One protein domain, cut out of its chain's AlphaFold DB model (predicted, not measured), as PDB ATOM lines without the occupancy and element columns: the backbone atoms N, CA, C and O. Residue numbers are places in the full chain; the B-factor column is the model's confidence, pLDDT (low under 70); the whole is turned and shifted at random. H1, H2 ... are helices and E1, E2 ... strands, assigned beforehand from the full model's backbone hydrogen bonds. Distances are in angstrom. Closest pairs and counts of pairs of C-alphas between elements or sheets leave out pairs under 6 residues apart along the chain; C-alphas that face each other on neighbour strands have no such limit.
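This is residues 14 to 39 and 128 to 208 of the 208 residues of an uncharacterized protein of Chenopodium quinoa (UniProt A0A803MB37). Look first for one twisted sheet with helices H2 and H3 covering one face and no named helix on the other. H1 lies off the sheet, beyond H2. The 107 printed residues include three named helices and five named strands, in the order H1 E1 E2 H2 E3 H3 E4 E5, class mixed. The sheet's order is E1, E2, E3, E5, E4, mixed; the whole is compact, radius of gyration of the C-alphas 13.6 A, spanning 42 by 34 by 26 A.

Start at E2, residues 131 to 136, and E3, residues 158 to 162: they are parallel, with N 135 and O 160 within hydrogen-bond range at 2.8 A. E5, residues 195 to 199, is antiparallel to E3, N 161 to O 196 2.8 A. E4, residues 182 to 186, forms an antiparallel hairpin with E5, N 184 to O 197 2.9 A. E1, residues 37 to 39, meets E2 only at a point; C-alphas 38 and 133 face each other at 5.7 A. H2, residues 144 to 154, is over E2 and E3 at a height over the sheet of 10.7 A. E2, H2 and E3 make a strand-helix-strand unit, parallel neighbours joined through a helix, its crossover right-handed. H3, residues 168 to 178, is on the same face, over E5 and E4. H3 touches H2, closest C-alphas Arg 148 and Ile 178, 5.5 A, at a steep tilt of 41 degrees. H1, residues 18 to 29, is close but not clearly touching H2, closest C-alphas Val 24 and Leu 146, 7.5 A. Every O i to N i+4 pair is within hydrogen-bond range in H2 and H3, 6 of 8 in H1.

Find C-alpha 18 at (11.275, -26.190, -11.557); H1 runs 17.2 A from there. E2 runs 16.8 A, H2 and H3 15.5 A each. E5 ends at C-alpha 199, (-13.328, -26.501, -21.622).

The farthest C-alphas, Asn 19 and Ser 208, are 42.8 A apart. Residues 40 to 127 are not printed; C-alphas 39 and 128 are 14.3 A apart across this cut. Of the links printed whole, none is long. The pLDDT is under 70 at residues 14 to 39, 128, 191 to 192 and 208.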
ATOM      1  N   SER A  14       6.495 -25.232 -21.164       63.44
ATOM      2  CA  SER A  14       6.676 -24.860 -19.760       63.44
ATOM      3  C   SER A  14       7.284 -23.467 -19.660       63.44
ATOM      4  O   SER A  14       8.279 -23.183 -20.328       63.44
ATOM      5  N   VAL A  15       6.707 -22.611 -18.823       65.94
ATOM      6  CA  VAL A  15       7.131 -21.201 -18.707       65.94
ATOM      7  C   VAL A  15       7.884 -20.943 -17.399       65.94
ATOM      8  O   VAL A  15       8.575 -19.934 -17.282       65.94
ATOM      9  N   LEU A  16       7.794 -21.854 -16.423       61.94
ATOM     10  CA  LEU A  16       8.368 -21.668 -15.089       61.94
ATOM     11  C   LEU A  16       9.557 -22.606 -14.809       61.94
ATOM     12  O   LEU A  16       9.492 -23.788 -15.146       61.94
ATOM     13  N   PRO A  17      10.631 -22.107 -14.165       60.31
ATOM     14  CA  PRO A  17      11.716 -22.952 -13.671       60.31
ATOM     15  C   PRO A  17      11.209 -23.880 -12.551       60.31
ATOM     16  O   PRO A  17      10.391 -23.462 -11.730       60.31
ATOM     17  N   GLU A  18      11.720 -25.118 -12.482       53.12
ATOM     18  CA  GLU A  18      11.275 -26.190 -11.557       53.12
ATOM     19  C   GLU A  18      11.152 -25.766 -10.083       53.12
ATOM     20  O   GLU A  18      10.333 -26.310  -9.343       53.12
ATOM     21  N   ASN A  19      11.921 -24.768  -9.652       48.72
ATOM     22  CA  ASN A  19      11.907 -24.284  -8.275       48.72
ATOM     23  C   ASN A  19      10.597 -23.558  -7.922       48.72
ATOM     24  O   ASN A  19      10.111 -23.715  -6.810       48.72
ATOM     25  N   GLN A  20       9.979 -22.840  -8.870       52.47
ATOM     26  CA  GLN A  20       8.685 -22.182  -8.639       52.47
ATOM     27  C   GLN A  20       7.501 -23.149  -8.721       52.47
ATOM     28  O   GLN A  20       6.442 -22.870  -8.174       52.47
ATOM     29  N   LEU A  21       7.665 -24.312  -9.359       53.78
ATOM     30  CA  LEU A  21       6.639 -25.358  -9.360       53.78
ATOM     31  C   LEU A  21       6.421 -25.960  -7.967       53.78
ATOM     32  O   LEU A  21       5.296 -26.328  -7.632       53.78
ATOM     33  N   ARG A  22       7.477 -26.044  -7.147       50.69
ATOM     34  CA  ARG A  22       7.382 -26.554  -5.770       50.69
ATOM     35  C   ARG A  22       6.598 -25.607  -4.871       50.69
ATOM     36  O   ARG A  22       5.708 -26.069  -4.166       50.69
ATOM     37  N   ASP A  23       6.851 -24.306  -4.988       48.00
ATOM     38  CA  ASP A  23       6.130 -23.276  -4.235       48.00
ATOM     39  C   ASP A  23       4.635 -23.256  -4.581       48.00
ATOM     40  O   ASP A  23       3.810 -22.965  -3.727       48.00
ATOM     41  N   VAL A  24       4.261 -23.625  -5.810       49.53
ATOM     42  CA  VAL A  24       2.859 -23.692  -6.266       49.53
ATOM     43  C   VAL A  24       2.143 -24.911  -5.709       49.53
ATOM     44  O   VAL A  24       0.990 -24.808  -5.293       49.53
ATOM     45  N   ILE A  25       2.824 -26.059  -5.659       48.00
ATOM     46  CA  ILE A  25       2.313 -27.246  -4.967       48.00
ATOM     47  C   ILE A  25       2.175 -26.927  -3.468       48.00
ATOM     48  O   ILE A  25       1.139 -27.201  -2.866       48.00
ATOM     49  N   GLU A  26       3.142 -26.242  -2.857       39.44
ATOM     50  CA  GLU A  26       3.001 -25.781  -1.473       39.44
ATOM     51  C   GLU A  26       1.902 -24.727  -1.296       39.44
ATOM     52  O   GLU A  26       1.190 -24.788  -0.302       39.44
ATOM     53  N   GLU A  27       1.664 -23.817  -2.239       39.81
ATOM     54  CA  GLU A  27       0.557 -22.850  -2.185       39.81
ATOM     55  C   GLU A  27      -0.808 -23.551  -2.334       39.81
ATOM     56  O   GLU A  27      -1.786 -23.135  -1.702       39.81
ATOM     57  N   THR A  28      -0.864 -24.680  -3.060       41.84
ATOM     58  CA  THR A  28      -2.016 -25.603  -3.042       41.84
ATOM     59  C   THR A  28      -2.179 -26.352  -1.713       41.84
ATOM     60  O   THR A  28      -3.300 -26.720  -1.368       41.84
ATOM     61  N   HIS A  29      -1.110 -26.521  -0.924       35.81
ATOM     62  CA  HIS A  29      -1.136 -27.212   0.374       35.81
ATOM     63  C   HIS A  29      -1.207 -26.280   1.605       35.81
ATOM     64  O   HIS A  29      -1.640 -26.718   2.667       35.81
ATOM     65  N   THR A  30      -0.832 -25.000   1.498       33.66
ATOM     66  CA  THR A  30      -0.673 -24.059   2.634       33.66
ATOM     67  C   THR A  30      -1.814 -23.044   2.791       33.66
ATOM     68  O   THR A  30      -1.727 -22.121   3.601       33.66
ATOM     69  N   GLY A  31      -2.932 -23.215   2.077       35.38
ATOM     70  CA  GLY A  31      -4.208 -22.573   2.429       35.38
ATOM     71  C   GLY A  31      -4.278 -21.046   2.275       35.38
ATOM     72  O   GLY A  31      -5.230 -20.434   2.762       35.38
ATOM     73  N   ARG A  32      -3.321 -20.402   1.591       36.72
ATOM     74  CA  ARG A  32      -3.421 -18.965   1.255       36.72
ATOM     75  C   ARG A  32      -4.304 -18.686   0.040       36.72
ATOM     76  O   ARG A  32      -4.890 -17.610  -0.039       36.72
ATOM     77  N   GLY A  33      -4.474 -19.661  -0.854       38.22
ATOM     78  CA  GLY A  33      -5.594 -19.697  -1.791       38.22
ATOM     79  C   GLY A  33      -6.771 -20.425  -1.146       38.22
ATOM     80  O   GLY A  33      -6.633 -21.577  -0.744       38.22
ATOM     81  N   LYS A  34      -7.940 -19.786  -1.030       37.06
ATOM     82  CA  LYS A  34      -9.168 -20.496  -0.641       37.06
ATOM     83  C   LYS A  34      -9.582 -21.423  -1.791       37.06
ATOM     84  O   LYS A  34     -10.272 -20.995  -2.713       37.06
ATOM     85  N   PHE A  35      -9.133 -22.674  -1.752       38.03
ATOM     86  CA  PHE A  35      -9.614 -23.740  -2.628       38.03
ATOM     87  C   PHE A  35     -10.955 -24.244  -2.100       38.03
ATOM     88  O   PHE A  35     -11.055 -24.641  -0.943       38.03
ATOM     89  N   THR A  36     -11.996 -24.206  -2.928       40.47
ATOM     90  CA  THR A  36     -13.329 -24.689  -2.540       40.47
ATOM     91  C   THR A  36     -13.577 -26.143  -2.942       40.47
ATOM     92  O   THR A  36     -14.347 -26.810  -2.257       40.47
ATOM     93  N   HIS A  37     -12.925 -26.672  -3.989       35.97
ATOM     94  CA  HIS A  37     -12.994 -28.099  -4.336       35.97
ATOM     95  C   HIS A  37     -12.006 -28.466  -5.461       35.97
ATOM     96  O   HIS A  37     -11.989 -27.805  -6.499       35.97
ATOM     97  N   ALA A  38     -11.223 -29.534  -5.293       34.69
ATOM     98  CA  ALA A  38     -10.504 -30.201  -6.379       34.69
ATOM     99  C   ALA A  38     -10.887 -31.684  -6.344       34.69
ATOM    100  O   ALA A  38     -10.498 -32.405  -5.429       34.69
ATOM    101  N   SER A  39     -11.686 -32.130  -7.311       36.19
ATOM    102  CA  SER A  39     -12.174 -33.510  -7.370       36.19
ATOM    103  C   SER A  39     -11.572 -34.198  -8.582       36.19
ATOM    104  O   SER A  39     -11.842 -33.821  -9.720       36.19
ATOM    105  N   MET A 128     -13.839 -42.095 -19.472       58.16
ATOM    106  CA  MET A 128     -13.404 -40.723 -19.689       58.16
ATOM    107  C   MET A 128     -13.393 -40.033 -18.331       58.16
ATOM    108  O   MET A 128     -14.425 -39.627 -17.802       58.16
ATOM    109  N   VAL A 129     -12.206 -39.956 -17.731       71.12
ATOM    110  CA  VAL A 129     -12.001 -39.227 -16.477       71.12
ATOM    111  C   VAL A 129     -12.039 -37.736 -16.796       71.12
ATOM    112  O   VAL A 129     -11.071 -37.191 -17.323       71.12
ATOM    113  N   ILE A 130     -13.153 -37.077 -16.479       80.06
ATOM    114  CA  ILE A 130     -13.257 -35.617 -16.565       80.06
ATOM    115  C   ILE A 130     -12.517 -35.029 -15.366       80.06
ATOM    116  O   ILE A 130     -12.894 -35.245 -14.213       80.06
ATOM    117  N   LYS A 131     -11.462 -34.260 -15.638       86.81
ATOM    118  CA  LYS A 131     -10.713 -33.541 -14.603       86.81
ATOM    119  C   LYS A 131     -11.149 -32.087 -14.566       86.81
ATOM    120  O   LYS A 131     -10.979 -31.368 -15.553       86.81
ATOM    121  N   ILE A 132     -11.686 -31.674 -13.422       90.25
ATOM    122  CA  ILE A 132     -12.217 -30.328 -13.209       90.25
ATOM    123  C   ILE A 132     -11.386 -29.627 -12.138       90.25
ATOM    124  O   ILE A 132     -11.215 -30.153 -11.039       90.25
ATOM    125  N   LEU A 133     -10.906 -28.422 -12.442       91.62
ATOM    126  CA  LEU A 133     -10.301 -27.530 -11.454       91.62
ATOM    127  C   LEU A 133     -11.179 -26.295 -11.279       91.62
ATOM    128  O   LEU A 133     -11.455 -25.598 -12.252       91.62
ATOM    129  N   ILE A 134     -11.565 -26.001 -10.038       92.06
ATOM    130  CA  ILE A 134     -12.243 -24.756  -9.677       92.06
ATOM    131  C   ILE A 134     -11.293 -23.933  -8.818       92.06
ATOM    132  O   ILE A 134     -10.877 -24.368  -7.744       92.06
ATOM    133  N   TRP A 135     -10.952 -22.735  -9.281       90.44
ATOM    134  CA  TRP A 135     -10.007 -21.867  -8.598       90.44
ATOM    135  C   TRP A 135     -10.553 -20.447  -8.461       90.44
ATOM    136  O   TRP A 135     -10.819 -19.764  -9.448       90.44
ATOM    137  N   ASN A 136     -10.682 -19.972  -7.220       89.38
ATOM    138  CA  ASN A 136     -10.795 -18.543  -6.960       89.38
ATOM    139  C   ASN A 136      -9.418 -17.883  -7.119       89.38
ATOM    140  O   ASN A 136      -8.533 -18.043  -6.275       89.38
ATOM    141  N   VAL A 137      -9.243 -17.141  -8.211       84.50
ATOM    142  CA  VAL A 137      -7.944 -16.573  -8.580       84.50
ATOM    143  C   VAL A 137      -7.738 -15.178  -7.986       84.50
ATOM    144  O   VAL A 137      -6.593 -14.740  -7.899       84.50
ATOM    145  N   GLN A 138      -8.798 -14.494  -7.538       85.12
ATOM    146  CA  GLN A 138      -8.745 -13.110  -7.032       85.12
ATOM    147  C   GLN A 138      -7.919 -12.172  -7.937       85.12
ATOM    148  O   GLN A 138      -7.054 -11.431  -7.468       85.12
ATOM    149  N   GLY A 139      -8.136 -12.239  -9.254       81.81
ATOM    150  CA  GLY A 139      -7.331 -11.523 -10.252       81.81
ATOM    151  C   GLY A 139      -6.273 -12.385 -10.955       81.81
ATOM    152  O   GLY A 139      -5.372 -12.936 -10.328       81.81
ATOM    153  N   VAL A 140      -6.334 -12.462 -12.290       79.00
ATOM    154  CA  VAL A 140      -5.482 -13.376 -13.090       79.00
ATOM    155  C   VAL A 140      -4.117 -12.806 -13.503       79.00
ATOM    156  O   VAL A 140      -3.241 -13.574 -13.894       79.00
ATOM    157  N   GLY A 141      -3.879 -11.498 -13.354       77.75
ATOM    158  CA  GLY A 141      -2.704 -10.796 -13.904       77.75
ATOM    159  C   GLY A 141      -1.360 -11.533 -13.766       77.75
ATOM    160  O   GLY A 141      -0.751 -11.875 -14.773       77.75
ATOM    161  N   ASN A 142      -0.934 -11.848 -12.539       80.56
ATOM    162  CA  ASN A 142       0.343 -12.543 -12.292       80.56
ATOM    163  C   ASN A 142       0.234 -14.076 -12.238       80.56
ATOM    164  O   ASN A 142       1.240 -14.758 -12.070       80.56
ATOM    165  N   LYS A 143      -0.972 -14.638 -12.366       86.25
ATOM    166  CA  LYS A 143      -1.237 -16.072 -12.149       86.25
ATOM    167  C   LYS A 143      -1.393 -16.853 -13.454       86.25
ATOM    168  O   LYS A 143      -1.584 -18.061 -13.424       86.25
ATOM    169  N   LEU A 144      -1.264 -16.192 -14.602       86.94
ATOM    170  CA  LEU A 144      -1.368 -16.810 -15.925       86.94
ATOM    171  C   LEU A 144      -0.396 -17.981 -16.119       86.94
ATOM    172  O   LEU A 144      -0.801 -19.057 -16.553       86.94
ATOM    173  N   ALA A 145       0.875 -17.784 -15.757       86.44
ATOM    174  CA  ALA A 145       1.892 -18.830 -15.837       86.44
ATOM    175  C   ALA A 145       1.536 -20.026 -14.938       86.44
ATOM    176  O   ALA A 145       1.692 -21.171 -15.349       86.44
ATOM    177  N   LEU A 146       0.967 -19.763 -13.757       88.06
ATOM    178  CA  LEU A 146       0.516 -20.798 -12.826       88.06
ATOM    179  C   LEU A 146      -0.664 -21.593 -13.376       88.06
ATOM    180  O   LEU A 146      -0.634 -22.818 -13.367       88.06
ATOM    181  N   ILE A 147      -1.683 -20.905 -13.895       89.31
ATOM    182  CA  ILE A 147      -2.848 -21.543 -14.518       89.31
ATOM    183  C   ILE A 147      -2.389 -22.453 -15.658       89.31
ATOM    184  O   ILE A 147      -2.816 -23.602 -15.751       89.31
ATOM    185  N   ARG A 148      -1.478 -21.959 -16.497       88.81
ATOM    186  CA  ARG A 148      -0.919 -22.700 -17.624       88.81
ATOM    187  C   ARG A 148      -0.184 -23.966 -17.182       88.81
ATOM    188  O   ARG A 148      -0.415 -25.030 -17.756       88.81
ATOM    189  N   GLU A 149       0.652 -23.883 -16.150       86.00
ATOM    190  CA  GLU A 149       1.319 -25.063 -15.594       86.00
ATOM    191  C   GLU A 149       0.324 -26.037 -14.952       86.00
ATOM    192  O   GLU A 149       0.420 -27.239 -15.183       86.00
ATOM    193  N   LEU A 150      -0.680 -25.549 -14.217       87.25
ATOM    194  CA  LEU A 150      -1.710 -26.401 -13.614       87.25
ATOM    195  C   LEU A 150      -2.511 -27.169 -14.668       87.25
ATOM    196  O   LEU A 150      -2.758 -28.363 -14.489       87.25
ATOM    197  N   VAL A 151      -2.878 -26.513 -15.771       89.25
ATOM    198  CA  VAL A 151      -3.545 -27.152 -16.914       89.25
ATOM    199  C   VAL A 151      -2.634 -28.209 -17.539       89.25
ATOM    200  O   VAL A 151      -3.083 -29.331 -17.785       89.25
ATOM    201  N   ARG A 152      -1.348 -27.891 -17.739       86.69
ATOM    202  CA  ARG A 152      -0.358 -28.794 -18.343       86.69
ATOM    203  C   ARG A 152      -0.085 -30.032 -17.485       86.69
ATOM    204  O   ARG A 152      -0.067 -31.138 -18.014       86.69
ATOM    205  N   ILE A 153       0.127 -29.856 -16.181       84.94
ATOM    206  CA  ILE A 153       0.487 -30.934 -15.245       84.94
ATOM    207  C   ILE A 153      -0.700 -31.867 -15.016       84.94
ATOM    208  O   ILE A 153      -0.553 -33.085 -15.081       84.94
ATOM    209  N   ASN A 154      -1.884 -31.303 -14.769       84.50
ATOM    210  CA  ASN A 154      -3.055 -32.101 -14.416       84.50
ATOM    211  C   ASN A 154      -3.804 -32.632 -15.639       84.50
ATOM    212  O   ASN A 154      -4.594 -33.567 -15.487       84.50
ATOM    213  N   ASN A 155      -3.534 -32.095 -16.839       85.75
ATOM    214  CA  ASN A 155      -4.268 -32.424 -18.060       85.75
ATOM    215  C   ASN A 155      -5.776 -32.199 -17.812       85.75
ATOM    216  O   ASN A 155      -6.578 -33.125 -17.805       85.75
ATOM    217  N   LEU A 156      -6.143 -30.956 -17.493       88.19
ATOM    218  CA  LEU A 156      -7.529 -30.603 -17.164       88.19
ATOM    219  C   LEU A 156      -8.443 -30.702 -18.395       88.19
ATOM    220  O   LEU A 156      -8.023 -30.352 -19.496       88.19
ATOM    221  N   THR A 157      -9.684 -31.147 -18.177       89.69
ATOM    222  CA  THR A 157     -10.772 -31.138 -19.176       89.69
ATOM    223  C   THR A 157     -11.629 -29.883 -19.021       89.69
ATOM    224  O   THR A 157     -12.035 -29.281 -20.011       89.69
ATOM    225  N   VAL A 158     -11.877 -29.466 -17.773       91.69
ATOM    226  CA  VAL A 158     -12.633 -28.249 -17.450       91.69
ATOM    227  C   VAL A 158     -11.867 -27.421 -16.424       91.69
ATOM    228  O   VAL A 158     -11.400 -27.934 -15.404       91.69
ATOM    229  N   LEU A 159     -11.768 -26.119 -16.670       93.06
ATOM    230  CA  LEU A 159     -11.193 -25.145 -15.750       93.06
ATOM    231  C   LEU A 159     -12.229 -24.063 -15.439       93.06
ATOM    232  O   LEU A 159     -12.728 -23.391 -16.336       93.06
ATOM    233  N   VAL A 160     -12.512 -23.854 -14.159       92.81
ATOM    234  CA  VAL A 160     -13.408 -22.804 -13.673       92.81
ATOM    235  C   VAL A 160     -12.597 -21.812 -12.857       92.81
ATOM    236  O   VAL A 160     -11.993 -22.171 -11.850       92.81
ATOM    237  N   LEU A 161     -12.604 -20.550 -13.271       90.81
ATOM    238  CA  LEU A 161     -11.948 -19.466 -12.560       90.81
ATOM    239  C   LEU A 161     -12.990 -18.500 -11.988       90.81
ATOM    240  O   LEU A 161     -13.861 -18.005 -12.704       90.81
ATOM    241  N   VAL A 162     -12.877 -18.205 -10.697       89.31
ATOM    242  CA  VAL A 162     -13.796 -17.337  -9.945       89.31
ATOM    243  C   VAL A 162     -13.068 -16.054  -9.523       89.31
ATOM    244  O   VAL A 162     -11.856 -16.083  -9.304       89.31
ATOM    245  N   GLU A 163     -13.791 -14.926  -9.459       85.38
ATOM    246  CA  GLU A 163     -13.266 -13.590  -9.086       85.38
ATOM    247  C   GLU A 163     -12.062 -13.165  -9.938       85.38
ATOM    248  O   GLU A 163     -11.089 -12.563  -9.483       85.38
ATOM    249  N   THR A 164     -12.104 -13.508 -11.222       78.12
ATOM    250  CA  THR A 164     -10.942 -13.318 -12.090       78.12
ATOM    251  C   THR A 164     -10.618 -11.861 -12.386       78.12
ATOM    252  O   THR A 164      -9.474 -11.556 -12.725       78.12
ATOM    253  N   ASN A 165     -11.616 -10.976 -12.285       82.25
ATOM    254  CA  ASN A 165     -11.547  -9.583 -12.729       82.25
ATOM    255  C   ASN A 165     -10.908  -9.452 -14.130       82.25
ATOM    256  O   ASN A 165     -10.115  -8.553 -14.397       82.25
ATOM    257  N   ILE A 166     -11.216 -10.409 -15.017       82.31
ATOM    258  CA  ILE A 166     -10.691 -10.460 -16.379       82.31
ATOM    259  C   ILE A 166     -11.691  -9.831 -17.361       82.31
ATOM    260  O   ILE A 166     -12.864 -10.227 -17.429       82.31
ATOM    261  N   SER A 167     -11.200  -8.922 -18.211       82.88
ATOM    262  CA  SER A 167     -11.960  -8.398 -19.351       82.88
ATOM    263  C   SER A 167     -12.213  -9.473 -20.419       82.88
ATOM    264  O   SER A 167     -11.500 -10.464 -20.519       82.88
ATOM    265  N   VAL A 168     -13.235  -9.313 -21.261       81.25
ATOM    266  CA  VAL A 168     -13.551 -10.306 -22.313       81.25
ATOM    267  C   VAL A 168     -12.365 -10.556 -23.255       81.25
ATOM    268  O   VAL A 168     -12.070 -11.708 -23.556       81.25
ATOM    269  N   VAL A 169     -11.637  -9.502 -23.636       83.81
ATOM    270  CA  VAL A 169     -10.455  -9.593 -24.514       83.81
ATOM    271  C   VAL A 169      -9.331 -10.398 -23.860       83.81
ATOM    272  O   VAL A 169      -8.729 -11.266 -24.483       83.81
ATOM    273  N   GLN A 170      -9.072 -10.148 -22.577       85.38
ATOM    274  CA  GLN A 170      -8.068 -10.893 -21.821       85.38
ATOM    275  C   GLN A 170      -8.462 -12.364 -21.636       85.38
ATOM    276  O   GLN A 170      -7.591 -13.223 -21.685       85.38
ATOM    277  N   ALA A 171      -9.753 -12.672 -21.463       85.75
ATOM    278  CA  ALA A 171     -10.222 -14.053 -21.340       85.75
ATOM    279  C   ALA A 171      -9.961 -14.864 -22.616       85.75
ATOM    280  O   ALA A 171      -9.551 -16.016 -22.516       85.75
ATOM    281  N   GLN A 172     -10.125 -14.249 -23.793       87.19
ATOM    282  CA  GLN A 172      -9.791 -14.904 -25.058       87.19
ATOM    283  C   GLN A 172      -8.289 -15.187 -25.156       87.19
ATOM    284  O   GLN A 172      -7.902 -16.324 -25.394       87.19
ATOM    285  N   ASN A 173      -7.446 -14.198 -24.842       88.44
ATOM    286  CA  ASN A 173      -5.992 -14.391 -24.825       88.44
ATOM    287  C   ASN A 173      -5.567 -15.519 -23.872       88.44
ATOM    288  O   ASN A 173      -4.624 -16.247 -24.156       88.44
ATOM    289  N   ILE A 174      -6.242 -15.651 -22.726       88.19
ATOM    290  CA  ILE A 174      -5.992 -16.736 -21.774       88.19
ATOM    291  C   ILE A 174      -6.395 -18.074 -22.381       88.19
ATOM    292  O   ILE A 174      -5.582 -18.990 -22.343       88.19
ATOM    293  N   CYS A 175      -7.600 -18.162 -22.954       89.62
ATOM    294  CA  CYS A 175      -8.117 -19.352 -23.631       89.62
ATOM    295  C   CYS A 175      -7.130 -19.860 -24.691       89.62
ATOM    296  O   CYS A 175      -6.757 -21.032 -24.673       89.62
ATOM    297  N   ASP A 176      -6.624 -18.949 -25.526       87.81
ATOM    298  CA  ASP A 176      -5.660 -19.251 -26.584       87.81
ATOM    299  C   ASP A 176      -4.311 -19.726 -26.008       87.81
ATOM    300  O   ASP A 176      -3.667 -20.620 -26.556       87.81
ATOM    301  N   GLN A 177      -3.875 -19.167 -24.872       87.44
ATOM    302  CA  GLN A 177      -2.598 -19.520 -24.238       87.44
ATOM    303  C   GLN A 177      -2.602 -20.847 -23.479       87.44
ATOM    304  O   GLN A 177      -1.546 -21.476 -23.365       87.44
ATOM    305  N   ILE A 178      -3.743 -21.233 -22.912       88.50
ATOM    306  CA  ILE A 178      -3.931 -22.522 -22.227       88.50
ATOM    307  C   ILE A 178      -4.518 -23.589 -23.163       88.50
ATOM    308  O   ILE A 178      -4.721 -24.721 -22.738       88.50
ATOM    309  N   CYS A 179      -4.740 -23.223 -24.429       88.75
ATOM    310  CA  CYS A 179      -5.251 -24.056 -25.508       88.75
ATOM    311  C   CYS A 179      -6.595 -24.751 -25.214       88.75
ATOM    312  O   CYS A 179      -6.774 -25.898 -25.613       88.75
ATOM    313  N   PHE A 180      -7.535 -24.073 -24.548       91.25
ATOM    314  CA  PHE A 180      -8.926 -24.541 -24.517       91.25
ATOM    315  C   PHE A 180      -9.666 -24.072 -25.772       91.25
ATOM    316  O   PHE A 180      -9.409 -22.979 -26.279       91.25
ATOM    317  N   SER A 181     -10.587 -24.897 -26.265       90.06
ATOM    318  CA  SER A 181     -11.402 -24.591 -27.447       90.06
ATOM    319  C   SER A 181     -12.684 -23.826 -27.107       90.06
ATOM    320  O   SER A 181     -13.138 -23.032 -27.924       90.06
ATOM    321  N   GLY A 182     -13.223 -24.002 -25.898       90.25
ATOM    322  CA  GLY A 182     -14.439 -23.341 -25.433       90.25
ATOM    323  C   GLY A 182     -14.201 -22.442 -24.221       90.25
ATOM    324  O   GLY A 182     -13.449 -22.786 -23.304       90.25
ATOM    325  N   GLN A 183     -14.890 -21.298 -24.187       92.56
ATOM    326  CA  GLN A 183     -15.013 -20.473 -22.986       92.56
ATOM    327  C   GLN A 183     -16.410 -19.867 -22.842       92.56
ATOM    328  O   GLN A 183     -17.073 -19.536 -23.823       92.56
ATOM    329  N   THR A 184     -16.836 -19.638 -21.602       91.69
ATOM    330  CA  THR A 184     -18.011 -18.816 -21.311       91.69
ATOM    331  C   THR A 184     -17.800 -17.965 -20.072       91.69
ATOM    332  O   THR A 184     -17.011 -18.279 -19.174       91.69
ATOM    333  N   ARG A 185     -18.529 -16.853 -20.036       89.94
ATOM    334  CA  ARG A 185     -18.632 -15.983 -18.877       89.94
ATOM    335  C   ARG A 185     -20.005 -16.172 -18.261       89.94
ATOM    336  O   ARG A 185     -21.013 -15.976 -18.928       89.94
ATOM    337  N   VAL A 186     -20.017 -16.475 -16.973       86.69
ATOM    338  CA  VAL A 186     -21.229 -16.469 -16.163       86.69
ATOM    339  C   VAL A 186     -21.156 -15.259 -15.244       86.69
ATOM    340  O   VAL A 186     -20.279 -15.155 -14.380       86.69
ATOM    341  N   ASP A 187     -22.063 -14.312 -15.464       80.69
ATOM    342  CA  ASP A 187     -22.223 -13.162 -14.585       80.69
ATOM    343  C   ASP A 187     -22.997 -13.600 -13.340       80.69
ATOM    344  O   ASP A 187     -24.202 -13.836 -13.374       80.69
ATOM    345  N   ALA A 188     -22.281 -13.740 -12.228       71.62
ATOM    346  CA  ALA A 188     -22.897 -14.001 -10.939       71.62
ATOM    347  C   ALA A 188     -23.431 -12.680 -10.363       71.62
ATOM    348  O   ALA A 188     -22.676 -11.732 -10.131       71.62
ATOM    349  N   GLN A 189     -24.743 -12.614 -10.135       74.81
ATOM    350  CA  GLN A 189     -25.387 -11.448  -9.536       74.81
ATOM    351  C   GLN A 189     -24.795 -11.185  -8.141       74.81
ATOM    352  O   GLN A 189     -24.834 -12.049  -7.270       74.81
ATOM    353  N   GLY A 190     -24.228  -9.992  -7.936       71.62
ATOM    354  CA  GLY A 190     -23.626  -9.588  -6.659       71.62
ATOM    355  C   GLY A 190     -22.129  -9.880  -6.497       71.62
ATOM    356  O   GLY A 190     -21.578  -9.530  -5.457       71.62
ATOM    357  N   PHE A 191     -21.448 -10.447  -7.502       64.31
ATOM    358  CA  PHE A 191     -20.001 -10.702  -7.450       64.31
ATOM    359  C   PHE A 191     -19.228  -9.868  -8.475       64.31
ATOM    360  O   PHE A 191     -19.512  -9.878  -9.673       64.31
ATOM    361  N   ILE A 192     -18.193  -9.171  -8.004       68.00
ATOM    362  CA  ILE A 192     -17.287  -8.398  -8.856       68.00
ATOM    363  C   ILE A 192     -16.264  -9.365  -9.468       68.00
ATOM    364  O   ILE A 192     -15.514 -10.023  -8.755       68.00
ATOM    365  N   GLY A 193     -16.230  -9.458 -10.801       74.19
ATOM    366  CA  GLY A 193     -15.222 -10.233 -11.542       74.19
ATOM    367  C   GLY A 193     -15.725 -11.508 -12.225       74.19
ATOM    368  O   GLY A 193     -15.008 -12.031 -13.077       74.19
ATOM    369  N   GLY A 194     -16.949 -11.953 -11.917       83.38
ATOM    370  CA  GLY A 194     -17.641 -13.046 -12.611       83.38
ATOM    371  C   GLY A 194     -16.973 -14.421 -12.501       83.38
ATOM    372  O   GLY A 194     -15.899 -14.586 -11.916       83.38
ATOM    373  N   ILE A 195     -17.636 -15.420 -13.083       89.06
ATOM    374  CA  ILE A 195     -17.131 -16.789 -13.214       89.06
ATOM    375  C   ILE A 195     -16.770 -17.015 -14.682       89.06
ATOM    376  O   ILE A 195     -17.538 -16.683 -15.588       89.06
ATOM    377  N   ARG A 196     -15.585 -17.566 -14.925       90.69
ATOM    378  CA  ARG A 196     -15.125 -17.974 -16.254       90.69
ATOM    379  C   ARG A 196     -14.992 -19.482 -16.275       90.69
ATOM    380  O   ARG A 196     -14.363 -20.047 -15.386       90.69
ATOM    381  N   VAL A 197     -15.571 -20.113 -17.281       92.81
ATOM    382  CA  VAL A 197     -15.455 -21.555 -17.493       92.81
ATOM    383  C   VAL A 197     -14.752 -21.764 -18.821       92.81
ATOM    384  O   VAL A 197     -15.122 -21.126 -19.804       92.81
ATOM    385  N   PHE A 198     -13.747 -22.631 -18.830       93.38
ATOM    386  CA  PHE A 198     -12.993 -23.050 -20.004       93.38
ATOM    387  C   PHE A 198     -13.085 -24.568 -20.130       93.38
ATOM    388  O   PHE A 198     -13.036 -25.272 -19.117       93.38
ATOM    389  N   TRP A 199     -13.235 -25.068 -21.351       94.06
ATOM    390  CA  TRP A 199     -13.328 -26.501 -21.622       94.06
ATOM    391  C   TRP A 199     -12.829 -26.834 -23.024       94.06
ATOM    392  O   TRP A 199     -12.661 -25.963 -23.877       94.06
ATOM    393  N   GLU A 200     -12.585 -28.117 -23.256       89.62
ATOM    394  CA  GLU A 200     -12.332 -28.646 -24.591       89.62
ATOM    395  C   GLU A 200     -13.675 -29.020 -25.242       89.62
ATOM    396  O   GLU A 200     -14.356 -29.921 -24.758       89.62
ATOM    397  N   GLU A 201     -14.079 -28.358 -26.328       87.19
ATOM    398  CA  GLU A 201     -15.339 -28.636 -27.045       87.19
ATOM    399  C   GLU A 201     -15.391 -30.054 -27.635       87.19
ATOM    400  O   GLU A 201     -16.470 -30.598 -27.866       87.19
ATOM    401  N   GLU A 202     -14.228 -30.675 -27.860       84.94
ATOM    402  CA  GLU A 202     -14.129 -32.073 -28.293       84.94
ATOM    403  C   GLU A 202     -14.467 -33.062 -27.156       84.94
ATOM    404  O   GLU A 202     -14.917 -34.174 -27.436       84.94
ATOM    405  N   GLU A 203     -14.270 -32.670 -25.888       81.38
ATOM    406  CA  GLU A 203     -14.521 -33.506 -24.702       81.38
ATOM    407  C   GLU A 203     -15.830 -33.132 -23.979       81.38
ATOM    408  O   GLU A 203     -16.451 -33.985 -23.343       81.38
ATOM    409  N   VAL A 204     -16.273 -31.872 -24.067       84.50
ATOM    410  CA  VAL A 204     -17.421 -31.336 -23.322       84.50
ATOM    411  C   VAL A 204     -18.333 -30.521 -24.236       84.50
ATOM    412  O   VAL A 204     -17.923 -29.529 -24.834       84.50
ATOM    413  N   ILE A 205     -19.611 -30.904 -24.275       85.62
ATOM    414  CA  ILE A 205     -20.671 -30.163 -24.965       85.62
ATOM    415  C   ILE A 205     -21.464 -29.372 -23.925       85.62
ATOM    416  O   ILE A 205     -21.985 -29.944 -22.969       85.62
ATOM    417  N   VAL A 206     -21.587 -28.061 -24.134       81.56
ATOM    418  CA  VAL A 206     -22.408 -27.180 -23.296       81.56
ATOM    419  C   VAL A 206     -23.717 -26.887 -24.027       81.56
ATOM    420  O   VAL A 206     -23.707 -26.338 -25.126       81.56
ATOM    421  N   THR A 207     -24.845 -27.256 -23.423       78.94
ATOM    422  CA  THR A 207     -26.195 -26.968 -23.935       78.94
ATOM    423  C   THR A 207     -26.856 -25.887 -23.084       78.94
ATOM    424  O   THR A 207     -26.822 -25.988 -21.857       78.94
ATOM    425  N   SER A 208     -27.439 -24.871 -23.725       60.88
ATOM    426  CA  SER A 208     -28.200 -23.786 -23.082       60.88
ATOM    427  C   SER A 208     -29.652 -24.154 -22.822       60.88
ATOM    428  O   SER A 208     -30.247 -24.731 -23.763       60.88
TER     429      SER A 208